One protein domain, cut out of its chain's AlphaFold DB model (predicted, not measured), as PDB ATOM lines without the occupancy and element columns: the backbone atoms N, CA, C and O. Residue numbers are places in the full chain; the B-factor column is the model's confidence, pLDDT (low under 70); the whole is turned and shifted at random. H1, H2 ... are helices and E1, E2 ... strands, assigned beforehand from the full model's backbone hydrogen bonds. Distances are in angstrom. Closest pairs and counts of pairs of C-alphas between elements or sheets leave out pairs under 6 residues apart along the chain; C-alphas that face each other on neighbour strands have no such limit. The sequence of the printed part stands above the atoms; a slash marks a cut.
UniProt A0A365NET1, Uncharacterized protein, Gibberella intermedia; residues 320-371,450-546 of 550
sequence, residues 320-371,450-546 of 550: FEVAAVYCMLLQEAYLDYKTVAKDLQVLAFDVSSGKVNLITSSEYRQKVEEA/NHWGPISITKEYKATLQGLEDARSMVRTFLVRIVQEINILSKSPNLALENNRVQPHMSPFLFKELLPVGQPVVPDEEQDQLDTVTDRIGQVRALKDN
ATOM      1  N   PHE A 320     295.511 219.473 211.516       89.25
ATOM      2  CA  PHE A 320     296.122 220.063 212.706       89.25
ATOM      3  C   PHE A 320     296.593 219.047 213.760       89.25
ATOM      4  O   PHE A 320     297.206 219.455 214.742       89.25
ATOM      5  N   GLU A 321     296.361 217.741 213.582       86.12
ATOM      6  CA  GLU A 321     296.705 216.701 214.572       86.12
ATOM      7  C   GLU A 321     298.186 216.722 214.993       86.12
ATOM      8  O   GLU A 321     298.486 216.664 216.184       86.12
ATOM      9  N   VAL A 322     299.118 216.876 214.043       86.06
ATOM     10  CA  VAL A 322     300.561 216.967 214.351       86.06
ATOM     11  C   VAL A 322     300.922 218.331 214.949       86.06
ATOM     12  O   VAL A 322     301.647 218.405 215.941       86.06
ATOM     13  N   ALA A 323     300.378 219.414 214.387       90.62
ATOM     14  CA  ALA A 323     300.621 220.768 214.881       90.62
ATOM     15  C   ALA A 323     300.128 220.956 216.325       90.62
ATOM     16  O   ALA A 323     300.779 221.648 217.102       90.62
ATOM     17  N   ALA A 324     299.032 220.298 216.720       89.38
ATOM     18  CA  ALA A 324     298.530 220.306 218.091       89.38
ATOM     19  C   ALA A 324     299.541 219.692 219.078       89.38
ATOM     20  O   ALA A 324     299.794 220.282 220.127       89.38
ATOM     21  N   VAL A 325     300.177 218.566 218.726       89.00
ATOM     22  CA  VAL A 325     301.218 217.929 219.561       89.00
ATOM     23  C   VAL A 325     302.433 218.847 219.727       89.00
ATOM     24  O   VAL A 325     302.925 219.015 220.843       89.00
ATOM     25  N   TYR A 326     302.887 219.500 218.653       91.25
ATOM     26  CA  TYR A 326     303.968 220.490 218.736       91.25
ATOM     27  C   TYR A 326     303.555 221.715 219.577       91.25
ATOM     28  O   TYR A 326     304.306 222.146 220.453       91.25
ATOM     29  N   CYS A 327     302.326 222.216 219.424       92.12
ATOM     30  CA  CYS A 327     301.806 223.310 220.245       92.12
ATOM     31  C   CYS A 327     301.674 222.974 221.736       92.12
ATOM     32  O   CYS A 327     301.823 223.883 222.547       92.12
ATOM     33  N   MET A 328     301.469 221.714 222.134       91.12
ATOM     34  CA  MET A 328     301.528 221.334 223.556       91.12
ATOM     35  C   MET A 328     302.929 221.550 224.152       91.12
ATOM     36  O   MET A 328     303.045 221.981 225.300       91.12
ATOM     37  N   LEU A 329     303.998 221.319 223.379       91.12
ATOM     38  CA  LEU A 329     305.371 221.621 223.809       91.12
ATOM     39  C   LEU A 329     305.590 223.136 223.929       91.12
ATOM     40  O   LEU A 329     306.151 223.601 224.922       91.12
ATOM     41  N   LEU A 330     305.079 223.906 222.960       93.25
ATOM     42  CA  LEU A 330     305.103 225.371 223.002       93.25
ATOM     43  C   LEU A 330     304.293 225.931 224.186       93.25
ATOM     44  O   LEU A 330     304.715 226.924 224.771       93.25
ATOM     45  N   GLN A 331     303.179 225.300 224.585       92.12
ATOM     46  CA  GLN A 331     302.381 225.719 225.746       92.12
ATOM     47  C   GLN A 331     303.163 225.572 227.049       92.12
ATOM     48  O   GLN A 331     303.206 226.508 227.845       92.12
ATOM     49  N   GLU A 332     303.808 224.428 227.273       91.00
ATOM     50  CA  GLU A 332     304.602 224.229 228.489       91.00
ATOM     51  C   GLU A 332     305.782 225.213 228.553       91.00
ATOM     52  O   GLU A 332     305.977 225.850 229.589       91.00
ATOM     53  N   ALA A 333     306.485 225.445 227.436       93.12
ATOM     54  CA  ALA A 333     307.551 226.447 227.363       93.12
ATOM     55  C   ALA A 333     307.040 227.884 227.586       93.12
ATOM     56  O   ALA A 333     307.660 228.652 228.320       93.12
ATOM     57  N   TYR A 334     305.893 228.248 227.002       92.88
ATOM     58  CA  TYR A 334     305.247 229.552 227.186       92.88
ATOM     59  C   TYR A 334     304.911 229.818 228.660       92.88
ATOM     60  O   TYR A 334     305.196 230.893 229.186       92.88
ATOM     61  N   LEU A 335     304.364 228.819 229.357       90.56
ATOM     62  CA  LEU A 335     304.013 228.924 230.773       90.56
ATOM     63  C   LEU A 335     305.244 228.937 231.692       90.56
ATOM     64  O   LEU A 335     305.269 229.691 232.671       90.56
ATOM     65  N   ASP A 336     306.288 228.179 231.358       91.50
ATOM     66  CA  ASP A 336     307.574 228.251 232.056       91.50
ATOM     67  C   ASP A 336     308.207 229.642 231.899       91.50
ATOM     68  O   ASP A 336     308.670 230.218 232.884       91.50
ATOM     69  N   TYR A 337     308.145 230.242 230.705       94.00
ATOM     70  CA  TYR A 337     308.609 231.611 230.470       94.00
ATOM     71  C   TYR A 337     307.742 232.677 231.159       94.00
ATOM     72  O   TYR A 337     308.297 233.620 231.723       94.00
ATOM     73  N   LYS A 338     306.410 232.516 231.226       91.50
ATOM     74  CA  LYS A 338     305.550 233.381 232.063       91.50
ATOM     75  C   LYS A 338     305.911 233.291 233.550       91.50
ATOM     76  O   LYS A 338     305.800 234.293 234.252       91.50
ATOM     77  N   THR A 339     306.361 232.128 234.024       89.88
ATOM     78  CA  THR A 339     306.847 231.954 235.403       89.88
ATOM     79  C   THR A 339     308.197 232.651 235.592       89.88
ATOM     80  O   THR A 339     308.312 233.498 236.470       89.88
ATOM     81  N   VAL A 340     309.168 232.445 234.690       92.69
ATOM     82  CA  VAL A 340     310.473 233.143 234.727       92.69
ATOM     83  C   VAL A 340     310.323 234.669 234.709       92.69
ATOM     84  O   VAL A 340     311.032 235.362 235.433       92.69
ATOM     85  N   ALA A 341     309.385 235.215 233.926       92.25
ATOM     86  CA  ALA A 341     309.110 236.653 233.904       92.25
ATOM     87  C   ALA A 341     308.635 237.200 235.265       92.25
ATOM     88  O   ALA A 341     308.940 238.345 235.602       92.25
ATOM     89  N   LYS A 342     307.903 236.389 236.045       91.06
ATOM     90  CA  LYS A 342     307.476 236.716 237.413       91.06
ATOM     91  C   LYS A 342     308.625 236.565 238.403       91.06
ATOM     92  O   LYS A 342     308.855 237.489 239.175       91.06
ATOM     93  N   ASP A 343     309.368 235.460 238.336       91.25
ATOM     94  CA  ASP A 343     310.527 235.192 239.197       91.25
ATOM     95  C   ASP A 343     311.560 236.333 239.094       91.25
ATOM     96  O   ASP A 343     312.002 236.871 240.108       91.25
ATOM     97  N   LEU A 344     311.872 236.774 237.866       93.56
ATOM     98  CA  LEU A 344     312.754 237.917 237.599       93.56
ATOM     99  C   LEU A 344     312.206 239.239 238.157       93.56
ATOM    100  O   LEU A 344     312.976 240.039 238.684       93.56
ATOM    101  N   GLN A 345     310.894 239.475 238.068       92.75
ATOM    102  CA  GLN A 345     310.265 240.690 238.595       92.75
ATOM    103  C   GLN A 345     310.250 240.719 240.134       92.75
ATOM    104  O   GLN A 345     310.459 241.781 240.721       92.75
ATOM    105  N   VAL A 346     310.037 239.574 240.792       92.06
ATOM    106  CA  VAL A 346     310.147 239.454 242.256       92.06
ATOM    107  C   VAL A 346     311.599 239.651 242.692       92.06
ATOM    108  O   VAL A 346     311.857 240.458 243.580       92.06
ATOM    109  N   LEU A 347     312.558 239.017 242.011       92.94
ATOM    110  CA  LEU A 347     313.984 239.187 242.292       92.94
ATOM    111  C   LEU A 347     314.438 240.649 242.126       92.94
ATOM    112  O   LEU A 347     315.121 241.179 242.996       92.94
ATOM    113  N   ALA A 348     314.008 241.335 241.064       92.38
ATOM    114  CA  ALA A 348     314.278 242.761 240.859       92.38
ATOM    115  C   ALA A 348     313.698 243.645 241.986       92.38
ATOM    116  O   ALA A 348     314.319 244.631 242.399       92.38
ATOM    117  N   PHE A 349     312.536 243.281 242.534       92.69
ATOM    118  CA  PHE A 349     311.937 243.965 243.680       92.69
ATOM    119  C   PHE A 349     312.681 243.684 244.998       92.69
ATOM    120  O   PHE A 349     312.954 244.611 245.761       92.69
ATOM    121  N   ASP A 350     313.064 242.437 245.276       91.75
ATOM    122  CA  ASP A 350     313.795 242.087 246.501       91.75
ATOM    123  C   ASP A 350     315.228 242.648 246.520       91.75
ATOM    124  O   ASP A 350     315.711 243.058 247.576       91.75
ATOM    125  N   VAL A 351     315.864 242.775 245.349       92.12
ATOM    126  CA  VAL A 351     317.140 243.491 245.174       92.12
ATOM    127  C   VAL A 351     316.961 244.997 245.375       92.12
ATOM    128  O   VAL A 351     317.708 245.604 246.137       92.12
ATOM    129  N   SER A 352     315.952 245.623 244.753       91.00
ATOM    130  CA  SER A 352     315.715 247.071 244.921       91.00
ATOM    131  C   SER A 352     315.218 247.463 246.322       91.00
ATOM    132  O   SER A 352     315.362 248.617 246.715       91.00
ATOM    133  N   SER A 353     314.711 246.503 247.105       91.00
ATOM    134  CA  SER A 353     314.405 246.657 248.536       91.00
ATOM    135  C   SER A 353     315.518 246.167 249.480       91.00
ATOM    136  O   SER A 353     315.295 246.087 250.685       91.00
ATOM    137  N   GLY A 354     316.715 245.860 248.961       87.69
ATOM    138  CA  GLY A 354     317.920 245.577 249.753       87.69
ATOM    139  C   GLY A 354     317.941 244.233 250.494       87.69
ATOM    140  O   GLY A 354     318.848 243.995 251.284       87.69
ATOM    141  N   LYS A 355     316.973 243.341 250.253       88.12
ATOM    142  CA  LYS A 355     316.866 242.039 250.940       88.12
ATOM    143  C   LYS A 355     317.787 240.969 250.353       88.12
ATOM    144  O   LYS A 355     318.041 239.942 250.981       88.12
ATOM    145  N   VAL A 356     318.197 241.158 249.101       91.12
ATOM    146  CA  VAL A 356     318.844 240.145 248.266       91.12
ATOM    147  C   VAL A 356     319.972 240.786 247.465       91.12
ATOM    148  O   VAL A 356     319.749 241.752 246.741       91.12
ATOM    149  N   ASN A 357     321.165 240.197 247.541       89.44
ATOM    150  CA  ASN A 357     322.285 240.522 246.664       89.44
ATOM    151  C   ASN A 357     322.287 239.581 245.451       89.44
ATOM    152  O   ASN A 357     322.000 238.389 245.574       89.44
ATOM    153  N   LEU A 358     322.624 240.107 244.272       91.06
ATOM    154  CA  LEU A 358     322.772 239.301 243.058       91.06
ATOM    155  C   LEU A 358     324.176 238.710 242.962       91.06
ATOM    156  O   LEU A 358     325.164 239.414 243.158       91.06
ATOM    157  N   ILE A 359     324.248 237.437 242.582       89.94
ATOM    158  CA  ILE A 359     325.484 236.746 242.196       89.94
ATOM    159  C   ILE A 359     325.353 236.215 240.766       89.94
ATOM    160  O   ILE A 359     324.239 235.971 240.283       89.94
ATOM    161  N   THR A 360     326.475 236.053 240.062       90.62
ATOM    162  CA  THR A 360     326.454 235.473 238.708       90.62
ATOM    163  C   THR A 360     326.068 233.992 238.743       90.62
ATOM    164  O   THR A 360     326.208 233.313 239.768       90.62
ATOM    165  N   SER A 361     325.576 233.460 237.620       86.56
ATOM    166  CA  SER A 361     325.226 232.035 237.545       86.56
ATOM    167  C   SER A 361     326.466 231.151 237.733       86.56
ATOM    168  O   SER A 361     326.414 230.144 238.438       86.56
ATOM    169  N   SER A 362     327.611 231.548 237.177       87.19
ATOM    170  CA  SER A 362     328.895 230.865 237.370       87.19
ATOM    171  C   SER A 362     329.334 230.800 238.841       87.19
ATOM    172  O   SER A 362     329.665 229.708 239.308       87.19
ATOM    173  N   GLU A 363     329.252 231.898 239.601       86.69
ATOM    174  CA  GLU A 363     329.473 231.890 241.061       86.69
ATOM    175  C   GLU A 363     328.477 230.986 241.803       86.69
ATOM    176  O   GLU A 363     328.859 230.223 242.695       86.69
ATOM    177  N   TYR A 364     327.190 231.044 241.444       85.25
ATOM    178  CA  TYR A 364     326.166 230.203 242.061       85.25
ATOM    179  C   TYR A 364     326.439 228.711 241.826       85.25
ATOM    180  O   TYR A 364     326.379 227.917 242.768       85.25
ATOM    181  N   ARG A 365     326.812 228.316 240.600       85.12
ATOM    182  CA  ARG A 365     327.172 226.925 240.277       85.12
ATOM    183  C   ARG A 365     328.395 226.451 241.072       85.12
ATOM    184  O   ARG A 365     328.380 225.320 241.557       85.12
ATOM    185  N   GLN A 366     329.406 227.302 241.275       87.12
ATOM    186  CA  GLN A 366     330.565 226.990 242.129       87.12
ATOM    187  C   GLN A 366     330.138 226.731 243.584       87.12
ATOM    188  O   GLN A 366     330.367 225.634 244.098       87.12
ATOM    189  N   LYS A 367     329.405 227.675 244.198       86.25
ATOM    190  CA  LYS A 367     328.862 227.550 245.567       86.25
ATOM    191  C   LYS A 367     328.001 226.289 245.743       86.25
ATOM    192  O   LYS A 367     328.072 225.618 246.774       86.25
ATOM    193  N   VAL A 368     327.198 225.928 244.738       83.38
ATOM    194  CA  VAL A 368     326.367 224.711 244.749       83.38
ATOM    195  C   VAL A 368     327.211 223.432 244.697       83.38
ATOM    196  O   VAL A 368     326.921 222.495 245.442       83.38
ATOM    197  N   GLU A 369     328.253 223.367 243.865       85.31
ATOM    198  CA  GLU A 369     329.144 222.197 243.803       85.31
ATOM    199  C   GLU A 369     329.987 222.025 245.071       85.31
ATOM    200  O   GLU A 369     330.179 220.902 245.544       85.31
ATOM    201  N   GLU A 370     330.444 223.116 245.680       87.31
ATOM    202  CA  GLU A 370     331.113 223.092 246.985       87.31
ATOM    203  C   GLU A 370     330.171 222.588 248.085       87.31
ATOM    204  O   GLU A 370     330.496 221.636 248.799       87.31
ATOM    205  N   ALA A 371     328.944 223.119 248.147       84.12
ATOM    206  CA  ALA A 371     327.927 222.661 249.088       84.12
ATOM    207  C   ALA A 371     327.514 221.190 248.871       84.12
ATOM    208  O   ALA A 371     327.171 220.506 249.840       84.12
ATOM    209  N   ASN A 450     307.877 233.162 207.286       59.56
ATOM    210  CA  ASN A 450     307.503 232.197 208.331       59.56
ATOM    211  C   ASN A 450     308.706 231.605 209.108       59.56
ATOM    212  O   ASN A 450     308.588 230.517 209.680       59.56
ATOM    213  N   HIS A 451     309.865 232.281 209.104       64.06
ATOM    214  CA  HIS A 451     311.110 231.796 209.719       64.06
ATOM    215  C   HIS A 451     311.805 232.860 210.583       64.06
ATOM    216  O   HIS A 451     311.884 234.029 210.210       64.06
ATOM    217  N   TRP A 452     312.394 232.432 211.702       73.19
ATOM    218  CA  TRP A 452     313.310 233.231 212.523       73.19
ATOM    219  C   TRP A 452     314.679 232.556 212.637       73.19
ATOM    220  O   TRP A 452     314.792 231.331 212.653       73.19
ATOM    221  N   GLY A 453     315.727 233.368 212.790       74.88
ATOM    222  CA  GLY A 453     317.056 232.866 213.139       74.88
ATOM    223  C   GLY A 453     317.089 232.246 214.548       74.88
ATOM    224  O   GLY A 453     316.338 232.700 215.428       74.88
ATOM    225  N   PRO A 454     317.945 231.231 214.780       77.94
ATOM    226  CA  PRO A 454     318.073 230.556 216.070       77.94
ATOM    227  C   PRO A 454     318.520 231.519 217.172       77.94
ATOM    228  O   PRO A 454     319.406 232.348 216.965       77.94
ATOM    229  N   ILE A 455     317.919 231.396 218.359       81.00
ATOM    230  CA  ILE A 455     318.350 232.145 219.543       81.00
ATOM    231  C   ILE A 455     319.360 231.296 220.315       81.00
ATOM    232  O   ILE A 455     318.981 230.405 221.074       81.00
ATOM    233  N   SER A 456     320.641 231.617 220.146       76.50
ATOM    234  CA  SER A 456     321.747 231.023 220.901       76.50
ATOM    235  C   SER A 456     322.292 232.045 221.900       76.50
ATOM    236  O   SER A 456     323.170 232.839 221.563       76.50
ATOM    237  N   ILE A 457     321.764 232.050 223.129       83.44
ATOM    238  CA  ILE A 457     322.325 232.862 224.218       83.44
ATOM    239  C   ILE A 457     323.416 232.033 224.900       83.44
ATOM    240  O   ILE A 457     323.115 231.062 225.582       83.44
ATOM    241  N   THR A 458     324.683 232.404 224.706       83.12
ATOM    242  CA  THR A 458     325.844 231.680 225.277       83.12
ATOM    243  C   THR A 458     326.546 232.456 226.399       83.12
ATOM    244  O   THR A 458     327.511 231.973 226.983       83.12
ATOM    245  N   LYS A 459     326.102 233.686 226.685       88.38
ATOM    246  CA  LYS A 459     326.665 234.567 227.722       88.38
ATOM    247  C   LYS A 459     325.728 234.593 228.929       88.38
ATOM    248  O   LYS A 459     324.514 234.657 228.756       88.38
ATOM    249  N   GLU A 460     326.291 234.577 230.134       92.56
ATOM    250  CA  GLU A 460     325.528 234.796 231.368       92.56
ATOM    251  C   GLU A 460     325.053 236.253 231.459       92.56
ATOM    252  O   GLU A 460     325.738 237.177 231.008       92.56
ATOM    253  N   TYR A 461     323.887 236.461 232.066       92.94
ATOM    254  CA  TYR A 461     323.386 237.797 232.365       92.94
ATOM    255  C   TYR A 461     324.171 238.421 233.525       92.94
ATOM    256  O   TYR A 461     324.596 237.742 234.463       92.94
ATOM    257  N   LYS A 462     324.362 239.742 233.472       91.38
ATOM    258  CA  LYS A 462     325.069 240.487 234.523       91.38
ATOM    259  C   LYS A 462     324.286 240.429 235.835       91.38
ATOM    260  O   LYS A 462     323.073 240.614 235.834       91.38
ATOM    261  N   ALA A 463     324.992 240.268 236.954       92.62
ATOM    262  CA  ALA A 463     324.437 240.320 238.307       92.62
ATOM    263  C   ALA A 463     324.090 241.762 238.743       92.62
ATOM    264  O   ALA A 463     324.600 242.282 239.729       92.62
ATOM    265  N   THR A 464     323.245 242.439 237.966       92.25
ATOM    266  CA  THR A 464     322.777 243.811 238.205       92.25
ATOM    267  C   THR A 464     321.290 243.921 237.878       92.25
ATOM    268  O   THR A 464     320.756 243.117 237.114       92.25
ATOM    269  N   LEU A 465     320.618 244.952 238.401       91.19
ATOM    270  CA  LEU A 465     319.205 245.215 238.094       91.19
ATOM    271  C   LEU A 465     318.955 245.368 236.580       91.19
ATOM    272  O   LEU A 465     317.970 244.845 236.068       91.19
ATOM    273  N   GLN A 466     319.889 245.992 235.851       92.25
ATOM    274  CA  GLN A 466     319.837 246.065 234.388       92.25
ATOM    275  C   GLN A 466     319.887 244.670 233.749       92.25
ATOM    276  O   GLN A 466     319.082 244.386 232.873       92.25
ATOM    277  N   GLY A 467     320.761 243.774 234.221       92.19
ATOM    278  CA  GLY A 467     320.843 242.403 233.705       92.19
ATOM    279  C   GLY A 467     319.570 241.578 233.929       92.19
ATOM    280  O   GLY A 467     319.271 240.698 233.120       92.19
ATOM    281  N   LEU A 468     318.785 241.883 234.972       92.94
ATOM    282  CA  LEU A 468     317.462 241.283 235.185       92.94
ATOM    283  C   LEU A 468     316.419 241.803 234.184       92.94
ATOM    284  O   LEU A 468     315.652 241.005 233.647       92.94
ATOM    285  N   GLU A 469     316.396 243.107 233.896       93.19
ATOM    286  CA  GLU A 469     315.491 243.674 232.883       93.19
ATOM    287  C   GLU A 469     315.910 243.285 231.450       93.19
ATOM    288  O   GLU A 469     315.047 242.968 230.633       93.19
ATOM    289  N   ASP A 470     317.212 243.174 231.158       93.56
ATOM    290  CA  ASP A 470     317.738 242.614 229.902       93.56
ATOM    291  C   ASP A 470     317.252 241.162 229.705       93.56
ATOM    292  O   ASP A 470     316.781 240.781 228.627       93.56
ATOM    293  N   ALA A 471     317.305 240.342 230.764       95.00
ATOM    294  CA  ALA A 471     316.780 238.978 230.751       95.00
ATOM    295  C   ALA A 471     315.257 238.947 230.557       95.00
ATOM    296  O   ALA A 471     314.751 238.192 229.727       95.00
ATOM    297  N   ARG A 472     314.514 239.797 231.272       94.19
ATOM    298  CA  ARG A 472     313.049 239.910 231.184       94.19
ATOM    299  C   ARG A 472     312.586 240.391 229.803       94.19
ATOM    300  O   ARG A 472     311.574 239.905 229.295       94.19
ATOM    301  N   SER A 473     313.359 241.265 229.157       93.62
ATOM    302  CA  SER A 473     313.173 241.672 227.761       93.62
ATOM    303  C   SER A 473     313.330 240.482 226.805       93.62
ATOM    304  O   SER A 473     312.460 240.236 225.968       93.62
ATOM    305  N   MET A 474     314.355 239.644 226.993       94.00
ATOM    306  CA  MET A 474     314.510 238.413 226.204       94.00
ATOM    307  C   MET A 474     313.411 237.374 226.474       94.00
ATOM    308  O   MET A 474     312.959 236.716 225.536       94.00
ATOM    309  N   VAL A 475     312.888 237.281 227.702       94.94
ATOM    310  CA  VAL A 475     311.686 236.475 227.997       94.94
ATOM    311  C   VAL A 475     310.470 236.984 227.220       94.94
ATOM    312  O   VAL A 475     309.747 236.183 226.627       94.94
ATOM    313  N   ARG A 476     310.265 238.306 227.137       92.88
ATOM    314  CA  ARG A 476     309.219 238.899 226.287       92.88
ATOM    315  C   ARG A 476     309.412 238.520 224.813       92.88
ATOM    316  O   ARG A 476     308.434 238.158 224.163       92.88
ATOM    317  N   THR A 477     310.644 238.532 224.302       93.06
ATOM    318  CA  THR A 477     310.963 238.094 222.931       93.06
ATOM    319  C   THR A 477     310.609 236.621 222.691       93.06
ATOM    320  O   THR A 477     309.990 236.314 221.671       93.06
ATOM    321  N   PHE A 478     310.917 235.714 223.626       94.12
ATOM    322  CA  PHE A 478     310.509 234.305 223.528       94.12
ATOM    323  C   PHE A 478     308.982 234.142 223.496       94.12
ATOM    324  O   PHE A 478     308.458 233.451 222.622       94.12
ATOM    325  N   LEU A 479     308.257 234.817 224.395       92.81
ATOM    326  CA  LEU A 479     306.789 234.768 224.449       92.81
ATOM    327  C   LEU A 479     306.148 235.281 223.146       92.81
ATOM    328  O   LEU A 479     305.219 234.657 222.635       92.81
ATOM    329  N   VAL A 480     306.674 236.368 222.567       91.81
ATOM    330  CA  VAL A 480     306.207 236.907 221.275       91.81
ATOM    331  C   VAL A 480     306.468 235.925 220.129       91.81
ATOM    332  O   VAL A 480     305.559 235.678 219.334       91.81
ATOM    333  N   ARG A 481     307.661 235.317 220.052       92.69
ATOM    334  CA  ARG A 481     307.970 234.328 219.004       92.69
ATOM    335  C   ARG A 481     307.113 233.063 219.112       92.69
ATOM    336  O   ARG A 481     306.719 232.526 218.084       92.69
ATOM    337  N   ILE A 482     306.760 232.616 220.321       93.38
ATOM    338  CA  ILE A 482     305.822 231.494 220.507       93.38
ATOM    339  C   ILE A 482     304.440 231.835 219.926       93.38
ATOM    340  O   ILE A 482     303.880 231.042 219.171       93.38
ATOM    341  N   VAL A 483     303.906 233.027 220.209       92.12
ATOM    342  CA  VAL A 483     302.620 233.475 219.636       92.12
ATOM    343  C   VAL A 483     302.699 233.596 218.105       92.12
ATOM    344  O   VAL A 483     301.749 233.238 217.410       92.12
ATOM    345  N   GLN A 484     303.837 234.040 217.558       90.44
ATOM    346  CA  GLN A 484     304.077 234.079 216.109       90.44
ATOM    347  C   GLN A 484     304.113 232.676 215.478       90.44
ATOM    348  O   GLN A 484     303.455 232.471 214.460       90.44
ATOM    349  N   GLU A 485     304.788 231.700 216.094       91.62
ATOM    350  CA  GLU A 485     304.783 230.297 215.644       91.62
ATOM    351  C   GLU A 485     303.364 229.729 215.587       91.62
ATOM    352  O   GLU A 485     302.959 229.166 214.578       91.62
ATOM    353  N   ILE A 486     302.550 229.947 216.618       91.25
ATOM    354  CA  ILE A 486     301.174 229.428 216.646       91.25
ATOM    355  C   ILE A 486     300.304 230.098 215.572       91.25
ATOM    356  O   ILE A 486     299.404 229.462 215.023       91.25
ATOM    357  N   ASN A 487     300.577 231.360 215.224       89.50
ATOM    358  CA  ASN A 487     299.922 232.031 214.100       89.50
ATOM    359  C   ASN A 487     300.338 231.435 212.742       89.50
ATOM    360  O   ASN A 487     299.466 231.192 211.907       89.50
ATOM    361  N   ILE A 488     301.624 231.124 212.552       88.88
ATOM    362  CA  ILE A 488     302.144 230.428 211.363       88.88
ATOM    363  C   ILE A 488     301.532 229.022 211.246       88.88
ATOM    364  O   ILE A 488     300.967 228.679 210.209       88.88
ATOM    365  N   LEU A 489     301.555 228.237 212.325       89.81
ATOM    366  CA  LEU A 489     300.985 226.887 212.375       89.81
ATOM    367  C   LEU A 489     299.467 226.870 212.174       89.81
ATOM    368  O   LEU A 489     298.960 225.938 211.559       89.81
ATOM    369  N   SER A 490     298.736 227.896 212.639       87.69
ATOM    370  CA  SER A 490     297.287 227.994 212.394       87.69
ATOM    371  C   SER A 490     296.928 228.221 210.926       87.69
ATOM    372  O   SER A 490     295.782 227.989 210.554       87.69
ATOM    373  N   LYS A 491     297.901 228.637 210.106       85.12
ATOM    374  CA  LYS A 491     297.765 228.748 208.654       85.12
ATOM    375  C   LYS A 491     298.300 227.507 207.942       85.12
ATOM    376  O   LYS A 491     297.582 226.875 207.177       85.12
ATOM    377  N   SER A 492     299.537 227.116 208.245       85.31
ATOM    378  CA  SER A 492     300.254 226.037 207.558       85.31
ATOM    379  C   SER A 492     300.760 224.978 208.557       85.31
ATOM    380  O   SER A 492     301.950 224.942 208.871       85.31
ATOM    381  N   PRO A 493     299.898 224.077 209.071       88.06
ATOM    382  CA  PRO A 493     300.279 223.136 210.131       88.06
ATOM    383  C   PRO A 493     301.300 222.081 209.699       88.06
ATOM    384  O   PRO A 493     302.000 221.534 210.548       88.06
ATOM    385  N   ASN A 494     301.438 221.830 208.394       85.94
ATOM    386  CA  ASN A 494     302.464 220.940 207.844       85.94
ATOM    387  C   ASN A 494     303.892 221.391 208.203       85.94
ATOM    388  O   ASN A 494     304.793 220.560 208.238       85.94
ATOM    389  N   LEU A 495     304.097 222.671 208.541       86.88
ATOM    390  CA  LEU A 495     305.383 223.181 209.024       86.88
ATOM    391  C   LEU A 495     305.814 222.520 210.353       86.88
ATOM    392  O   LEU A 495     307.003 222.404 210.623       86.88
ATOM    393  N   ALA A 496     304.884 221.983 211.155       86.06
ATOM    394  CA  ALA A 496     305.216 221.203 212.356       86.06
ATOM    395  C   ALA A 496     305.925 219.857 212.065       86.06
ATOM    396  O   ALA A 496     306.402 219.215 212.997       86.06
ATOM    397  N   LEU A 497     305.987 219.418 210.799       84.44
ATOM    398  CA  LEU A 497     306.718 218.220 210.352       84.44
ATOM    399  C   LEU A 497     308.132 218.533 209.822       84.44
ATOM    400  O   LEU A 497     308.866 217.621 209.441       84.44
ATOM    401  N   GLU A 498     308.531 219.804 209.756       85.88
ATOM    402  CA  GLU A 498     309.834 220.204 209.225       85.88
ATOM    403  C   GLU A 498     310.965 219.890 210.219       85.88
ATOM    404  O   GLU A 498     311.196 220.626 211.174       85.88
ATOM    405  N   ASN A 499     311.747 218.835 209.958       78.31
ATOM    406  CA  ASN A 499     312.894 218.442 210.799       78.31
ATOM    407  C   ASN A 499     313.931 219.563 211.036       78.31
ATOM    408  O   ASN A 499     314.661 219.525 212.023       78.31
ATOM    409  N   ASN A 500     313.999 220.554 210.139       81.56
ATOM    410  CA  ASN A 500     314.910 221.698 210.229       81.56
ATOM    411  C   ASN A 500     314.268 222.938 210.891       81.56
ATOM    412  O   ASN A 500     314.870 224.014 210.874       81.56
ATOM    413  N   ARG A 501     313.052 222.827 211.447       83.06
ATOM    414  CA  ARG A 501     312.338 223.962 212.040       83.06
ATOM    415  C   ARG A 501     313.008 224.426 213.328       83.06
ATOM    416  O   ARG A 501     313.071 223.718 214.330       83.06
ATOM    417  N   VAL A 502     313.504 225.657 213.292       85.44
ATOM    418  CA  VAL A 502     314.135 226.326 214.430       85.44
ATOM    419  C   VAL A 502     313.069 226.658 215.474       85.44
ATOM    420  O   VAL A 502     312.108 227.359 215.164       85.44
ATOM    421  N   GLN A 503     313.246 226.215 216.722       86.44
ATOM    422  CA  GLN A 503     312.303 226.538 217.801       86.44
ATOM    423  C   GLN A 503     312.216 228.064 218.032       86.44
ATOM    424  O   GLN A 503     313.239 228.752 217.967       86.44
ATOM    425  N   PRO A 504     311.025 228.618 218.337       91.00
ATOM    426  CA  PRO A 504     310.852 230.050 218.603       91.00
ATOM    427  C   PRO A 504     311.562 230.543 219.877       91.00
ATOM    428  O   PRO A 504     311.689 231.751 220.081       91.00
ATOM    429  N   HIS A 505     312.038 229.631 220.726       92.00
ATOM    430  CA  HIS A 505     312.713 229.920 221.986       92.00
ATOM    431  C   HIS A 505     313.884 228.965 222.253       92.00
ATOM    432  O   HIS A 505     314.000 227.905 221.642       92.00
ATOM    433  N   MET A 506     314.736 229.333 223.210       92.00
ATOM    434  CA  MET A 506     315.702 228.412 223.817       92.00
ATOM    435  C   MET A 506     314.984 227.497 224.830       92.00
ATOM    436  O   MET A 506     313.835 227.743 225.189       92.00
ATOM    437  N   SER A 507     315.623 226.436 225.328       91.31
ATOM    438  CA  SER A 507     315.051 225.670 226.449       91.31
ATOM    439  C   SER A 507     314.894 226.568 227.694       91.31
ATOM    440  O   SER A 507     315.885 227.191 228.092       91.31
ATOM    441  N   PRO A 508     313.720 226.608 228.364       92.31
ATOM    442  CA  PRO A 508     313.541 227.369 229.606       92.31
ATOM    443  C   PRO A 508     314.532 226.973 230.710       92.31
ATOM    444  O   PRO A 508     314.923 227.812 231.518       92.31
ATOM    445  N   PHE A 509     314.977 225.710 230.724       90.94
ATOM    446  CA  PHE A 509     315.984 225.209 231.661       90.94
ATOM    447  C   PHE A 509     317.366 225.813 231.380       90.94
ATOM    448  O   PHE A 509     317.966 226.391 232.281       90.94
ATOM    449  N   LEU A 510     317.819 225.778 230.120       91.56
ATOM    450  CA  LEU A 510     319.083 226.407 229.710       91.56
ATOM    451  C   LEU A 510     319.048 227.928 229.899       91.56
ATOM    452  O   LEU A 510     320.053 228.531 230.247       91.56
ATOM    453  N   PHE A 511     317.885 228.562 229.715       94.06
ATOM    454  CA  PHE A 511     317.741 229.988 229.993       94.06
ATOM    455  C   PHE A 511     317.906 230.296 231.485       94.06
ATOM    456  O   PHE A 511     318.656 231.205 231.828       94.06
ATOM    457  N   LYS A 512     317.281 229.505 232.374       91.44
ATOM    458  CA  LYS A 512     317.463 229.625 233.832       91.44
ATOM    459  C   LYS A 512     318.926 229.457 234.261       91.44
ATOM    460  O   LYS A 512     319.348 230.141 235.186       91.44
ATOM    461  N   GLU A 513     319.713 228.628 233.573       90.94
ATOM    462  CA  GLU A 513     321.154 228.468 233.837       90.94
ATOM    463  C   GLU A 513     322.012 229.700 233.481       90.94
ATOM    464  O   GLU A 513     323.165 229.766 233.904       90.94
ATOM    465  N   LEU A 514     321.478 230.700 232.771       92.38
ATOM    466  CA  LEU A 514     322.185 231.948 232.443       92.38
ATOM    467  C   LEU A 514     321.783 233.141 233.322       92.38
ATOM    468  O   LEU A 514     322.415 234.196 233.230       92.38
ATOM    469  N   LEU A 515     320.730 233.007 234.136       93.69
ATOM    470  CA  LEU A 515     320.183 234.100 234.944       93.69
ATOM    471  C   LEU A 515     321.026 234.372 236.202       93.69
ATOM    472  O   LEU A 515     321.590 233.435 236.771       93.69
ATOM    473  N   PRO A 516     321.076 235.624 236.697       91.88
ATOM    474  CA  PRO A 516     321.650 235.917 238.004       91.88
ATOM    475  C   PRO A 516     320.785 235.302 239.104       91.88
ATOM    476  O   PRO A 516     319.561 235.230 238.975       91.88
ATOM    477  N   VAL A 517     321.409 234.899 240.208       90.31
ATOM    478  CA  VAL A 517     320.706 234.286 241.342       90.31
ATOM    479  C   VAL A 517     320.726 235.234 242.533       90.31
ATOM    480  O   VAL A 517     321.737 235.875 242.817       90.31
ATOM    481  N   GLY A 518     319.597 235.324 243.235       87.19
ATOM    482  CA  GLY A 518     319.496 236.060 244.487       87.19
ATOM    483  C   GLY A 518     320.061 235.267 245.663       87.19
ATOM    484  O   GLY A 518     319.554 234.193 245.984       87.19
ATOM    485  N   GLN A 519     321.072 235.814 246.335       87.81
ATOM    486  CA  GLN A 519     321.511 235.364 247.654       87.81
ATOM    487  C   GLN A 519     320.903 236.302 248.718       87.81
ATOM    488  O   GLN A 519     321.109 237.515 248.623       87.81
ATOM    489  N   PRO A 520     320.154 235.793 249.718       85.25
ATOM    490  CA  PRO A 520     319.637 236.620 250.808       85.25
ATOM    491  C   PRO A 520     320.758 237.366 251.532       85.25
ATOM    492  O   PRO A 520     321.827 236.798 251.774       85.25
ATOM    493  N   VAL A 521     320.501 238.622 251.892       79.00
ATOM    494  CA  VAL A 521     321.378 239.389 252.779       79.00
ATOM    495  C   VAL A 521     321.122 238.909 254.206       79.00
ATOM    496  O   VAL A 521     320.017 239.060 254.727       79.00
ATOM    497  N   VAL A 522     322.132 238.294 254.821       72.94
ATOM    498  CA  VAL A 522     322.139 238.032 256.268       72.94
ATOM    499  C   VAL A 522     322.408 239.375 256.957       72.94
ATOM    500  O   VAL A 522     323.350 240.051 256.543       72.94
ATOM    501  N   PRO A 523     321.608 239.804 257.950       55.91
ATOM    502  CA  PRO A 523     321.915 241.006 258.721       55.91
ATOM    503  C   PRO A 523     323.230 240.830 259.485       55.91
ATOM    504  O   PRO A 523     323.433 239.791 260.115       55.91
ATOM    505  N   ASP A 524     324.088 241.853 259.485       53.25
ATOM    506  CA  ASP A 524     325.420 241.785 260.108       53.25
ATOM    507  C   ASP A 524     325.366 241.402 261.605       53.25
ATOM    508  O   ASP A 524     326.274 240.752 262.119       53.25
ATOM    509  N   GLU A 525     324.250 241.696 262.287       50.47
ATOM    510  CA  GLU A 525     323.984 241.292 263.676       50.47
ATOM    511  C   GLU A 525     324.011 239.768 263.906       50.47
ATOM    512  O   GLU A 525     324.400 239.329 264.990       50.47
ATOM    513  N   GLU A 526     323.611 238.936 262.932       49.69
ATOM    514  CA  GLU A 526     323.765 237.472 263.038       49.69
ATOM    515  C   GLU A 526     325.187 237.021 262.679       49.69
ATOM    516  O   GLU A 526     325.667 236.024 263.221       49.69
ATOM    517  N   GLN A 527     325.875 237.769 261.812       49.50
ATOM    518  CA  GLN A 527     327.242 237.495 261.372       49.50
ATOM    519  C   GLN A 527     328.233 237.651 262.544       49.50
ATOM    520  O   GLN A 527     328.930 236.694 262.885       49.50
ATOM    521  N   ASP A 528     328.193 238.787 263.252       50.56
ATOM    522  CA  ASP A 528     328.989 239.042 264.468       50.56
ATOM    523  C   ASP A 528     328.697 238.014 265.582       50.56
ATOM    524  O   ASP A 528     329.589 237.607 266.336       50.56
ATOM    525  N   GLN A 529     327.446 237.554 265.699       51.12
ATOM    526  CA  GLN A 529     327.069 236.514 266.661       51.12
ATOM    527  C   GLN A 529     327.610 235.132 266.269       51.12
ATOM    528  O   GLN A 529     328.069 234.390 267.138       51.12
ATOM    529  N   LEU A 530     327.605 234.778 264.981       51.53
ATOM    530  CA  LEU A 530     328.194 233.536 264.475       51.53
ATOM    531  C   LEU A 530     329.717 233.518 264.631       51.53
ATOM    532  O   LEU A 530     330.261 232.503 265.078       51.53
ATOM    533  N   ASP A 531     330.394 234.627 264.346       56.75
ATOM    534  CA  ASP A 531     331.848 234.720 264.476       56.75
ATOM    535  C   ASP A 531     332.273 234.738 265.954       56.75
ATOM    536  O   ASP A 531     333.122 233.939 266.350       56.75
ATOM    537  N   THR A 532     331.599 235.496 266.832       61.44
ATOM    538  CA  THR A 532     331.884 235.441 268.284       61.44
ATOM    539  C   THR A 532     331.527 234.097 268.934       61.44
ATOM    540  O   THR A 532     332.192 233.688 269.892       61.44
ATOM    541  N   VAL A 533     330.529 233.359 268.433       60.75
ATOM    542  CA  VAL A 533     330.269 231.968 268.853       60.75
ATOM    543  C   VAL A 533     331.354 231.021 268.335       60.75
ATOM    544  O   VAL A 533     331.793 230.141 269.080       60.75
ATOM    545  N   THR A 534     331.832 231.208 267.105       65.88
ATOM    546  CA  THR A 534     332.891 230.379 266.507       65.88
ATOM    547  C   THR A 534     334.226 230.576 267.227       65.88
ATOM    548  O   THR A 534     334.859 229.586 267.604       65.88
ATOM    549  N   ASP A 535     334.596 231.819 267.544       67.56
ATOM    550  CA  ASP A 535     335.762 232.151 268.371       67.56
ATOM    551  C   ASP A 535     335.654 231.558 269.780       67.56
ATOM    552  O   ASP A 535     336.607 230.955 270.277       67.56
ATOM    553  N   ARG A 536     334.479 231.638 270.421       65.69
ATOM    554  CA  ARG A 536     334.248 231.004 271.732       65.69
ATOM    555  C   ARG A 536     334.384 229.481 271.670       65.69
ATOM    556  O   ARG A 536     334.958 228.892 272.583       65.69
ATOM    557  N   ILE A 537     333.920 228.833 270.601       67.75
ATOM    558  CA  ILE A 537     334.113 227.388 270.386       67.75
ATOM    559  C   ILE A 537     335.599 227.059 270.151       67.75
ATOM    560  O   ILE A 537     336.085 226.047 270.663       67.75
ATOM    561  N   GLY A 538     336.335 227.916 269.437       67.38
ATOM    562  CA  GLY A 538     337.787 227.815 269.271       67.38
ATOM    563  C   GLY A 538     338.538 227.913 270.603       67.38
ATOM    564  O   GLY A 538     339.333 227.033 270.930       67.38
ATOM    565  N   GLN A 539     338.219 228.922 271.416       68.19
ATOM    566  CA  GLN A 539     338.796 229.123 272.750       68.19
ATOM    567  C   GLN A 539     338.467 227.963 273.701       68.19
ATOM    568  O   GLN A 539     339.351 227.493 274.413       68.19
ATOM    569  N   VAL A 540     337.236 227.438 273.686       63.56
ATOM    570  CA  VAL A 540     336.848 226.280 274.515       63.56
ATOM    571  C   VAL A 540     337.583 224.998 274.102       63.56
ATOM    572  O   VAL A 540     337.951 224.217 274.980       63.56
ATOM    573  N   ARG A 541     337.868 224.786 272.806       61.41
ATOM    574  CA  ARG A 541     338.764 223.696 272.370       61.41
ATOM    575  C   ARG A 541     340.185 223.906 272.880       61.41
ATOM    576  O   ARG A 541     340.689 223.047 273.592       61.41
ATOM    577  N   ALA A 542     340.772 225.077 272.627       62.75
ATOM    578  CA  ALA A 542     342.128 225.395 273.070       62.75
ATOM    579  C   ALA A 542     342.306 225.282 274.599       62.75
ATOM    580  O   ALA A 542     343.364 224.867 275.064       62.75
ATOM    581  N   LEU A 543     341.276 225.594 275.392       60.25
ATOM    582  CA  LEU A 543     341.278 225.382 276.845       60.25
ATOM    583  C   LEU A 543     341.197 223.899 277.233       60.25
ATOM    584  O   LEU A 543     341.840 223.500 278.202       60.25
ATOM    585  N   LYS A 544     340.444 223.077 276.490       55.41
ATOM    586  CA  LYS A 544     340.344 221.634 276.753       55.41
ATOM    587  C   LYS A 544     341.617 220.882 276.352       55.41
ATOM    588  O   LYS A 544     342.078 220.035 277.111       55.41
ATOM    589  N   ASP A 545     342.235 221.259 275.237       56.44
ATOM    590  CA  ASP A 545     343.507 220.690 274.771       56.44
ATOM    591  C   ASP A 545     344.684 221.022 275.722       56.44
ATOM    592  O   ASP A 545     345.680 220.300 275.754       56.44
ATOM    593  N   ASN A 546     344.561 222.078 276.540       57.84
ATOM    594  CA  ASN A 546     345.553 222.484 277.547       57.84
ATOM    595  C   ASN A 546     345.279 221.967 278.978       57.84
ATOM    596  O   ASN A 546     346.086 222.229 279.871       57.84
TER     597      ASN A 546
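AT A GLANCE: This is residues 320 to 371 and 450 to 546 of the 550 residues of an uncharacterized protein of Gibberella intermedia (UniProt A0A365NET1). What is the main picture? Two long helices, H1 and H3, lie side by side and run opposite ways, with a small two-stranded sheet, E1 and E2, near the end of H1, and beyond it H6 sticks out as a long free arm. Short H4 and H5 pack on H1, and residues 366 to 371 of H2 also stick out. What is it made of? The 149 printed residues include six named helices and two named strands in the order H1 E1 H2 H3 H4 H5 E2 H6; the class is mostly helix and the sheet is antiparallel. How large is it? It is extended, with a radius of gyration of the C-alphas of 22.9 A and spans of 82 by 32 by 24 A.

IN THESE COORDINATES: Where is the sheet? E1 is residues 356 to 359 and E2 is residues 517 to 520. Where are the long helices? H1, residues 321 to 352, is 47.0 A long and begins with C-alpha 321 at (296.705, 216.701, 214.572). H3, residues 465 to 491, is 40.0 A long; H6, residues 524 to 545, is 31.4 A long and ends with C-alpha 545 at (343.507, 220.690, 274.771). Which helices are shorter? H2 is residues 361 to 371 and 15.1 A long, H4 is residues 493 to 497, and H5 is residues 508 to 512.

HOW THE PARTS SIT: How do the strands pair? E1 and E2 are antiparallel neighbours at 140 degrees, with N 357 and O 519 at 2.9 A and N 519 and O 357 at 2.8 A, within hydrogen-bond range. The closest C-alphas of H1 and E1, those of Asp 350 and Val 356, are 5.7 A apart, and those of H2 and E2, Ser 361 and Val 517, 6.3 A. What does the hub, H1, touch? It touches H3 at a shallow tilt of 17 degrees, opposite ways, the closest C-alphas being those of Ala 341 and Arg 472, 5.8 A. With residues 322 to 326 alone it touches H4, at Ala 323 and Ala 496, C-alphas 5.3 A apart; with residues 333 to 340 alone it touches H5, at Ala 333 and Pro 508, C-alphas 6.5 A apart. Are the helix backbones whole? Every O i to N i+4 pair is within hydrogen-bond range in H2, H3 and H5, against 26 of 28 in H1, 17 of 18 in H6 and 0 of 1 in H4, where 2 of 2 O i to N i+3 pairs are.

THE WHOLE: How far does it reach? The two C-alphas farthest apart, those of Lys 491 and Asn 546, are 84.1 A apart; without the stretches that stand free, residues 366 to 371 and 524 to 546, the body spans 58 by 22 by 20 A. Where is the cut? Residues 372 to 449 are not printed, and C-alphas 371 and 450 are 46.6 A apart across it. Of the links that are printed whole, none is long. Where is confidence low? The pLDDT is under 70 in residues 450 to 451 and 523 to 546.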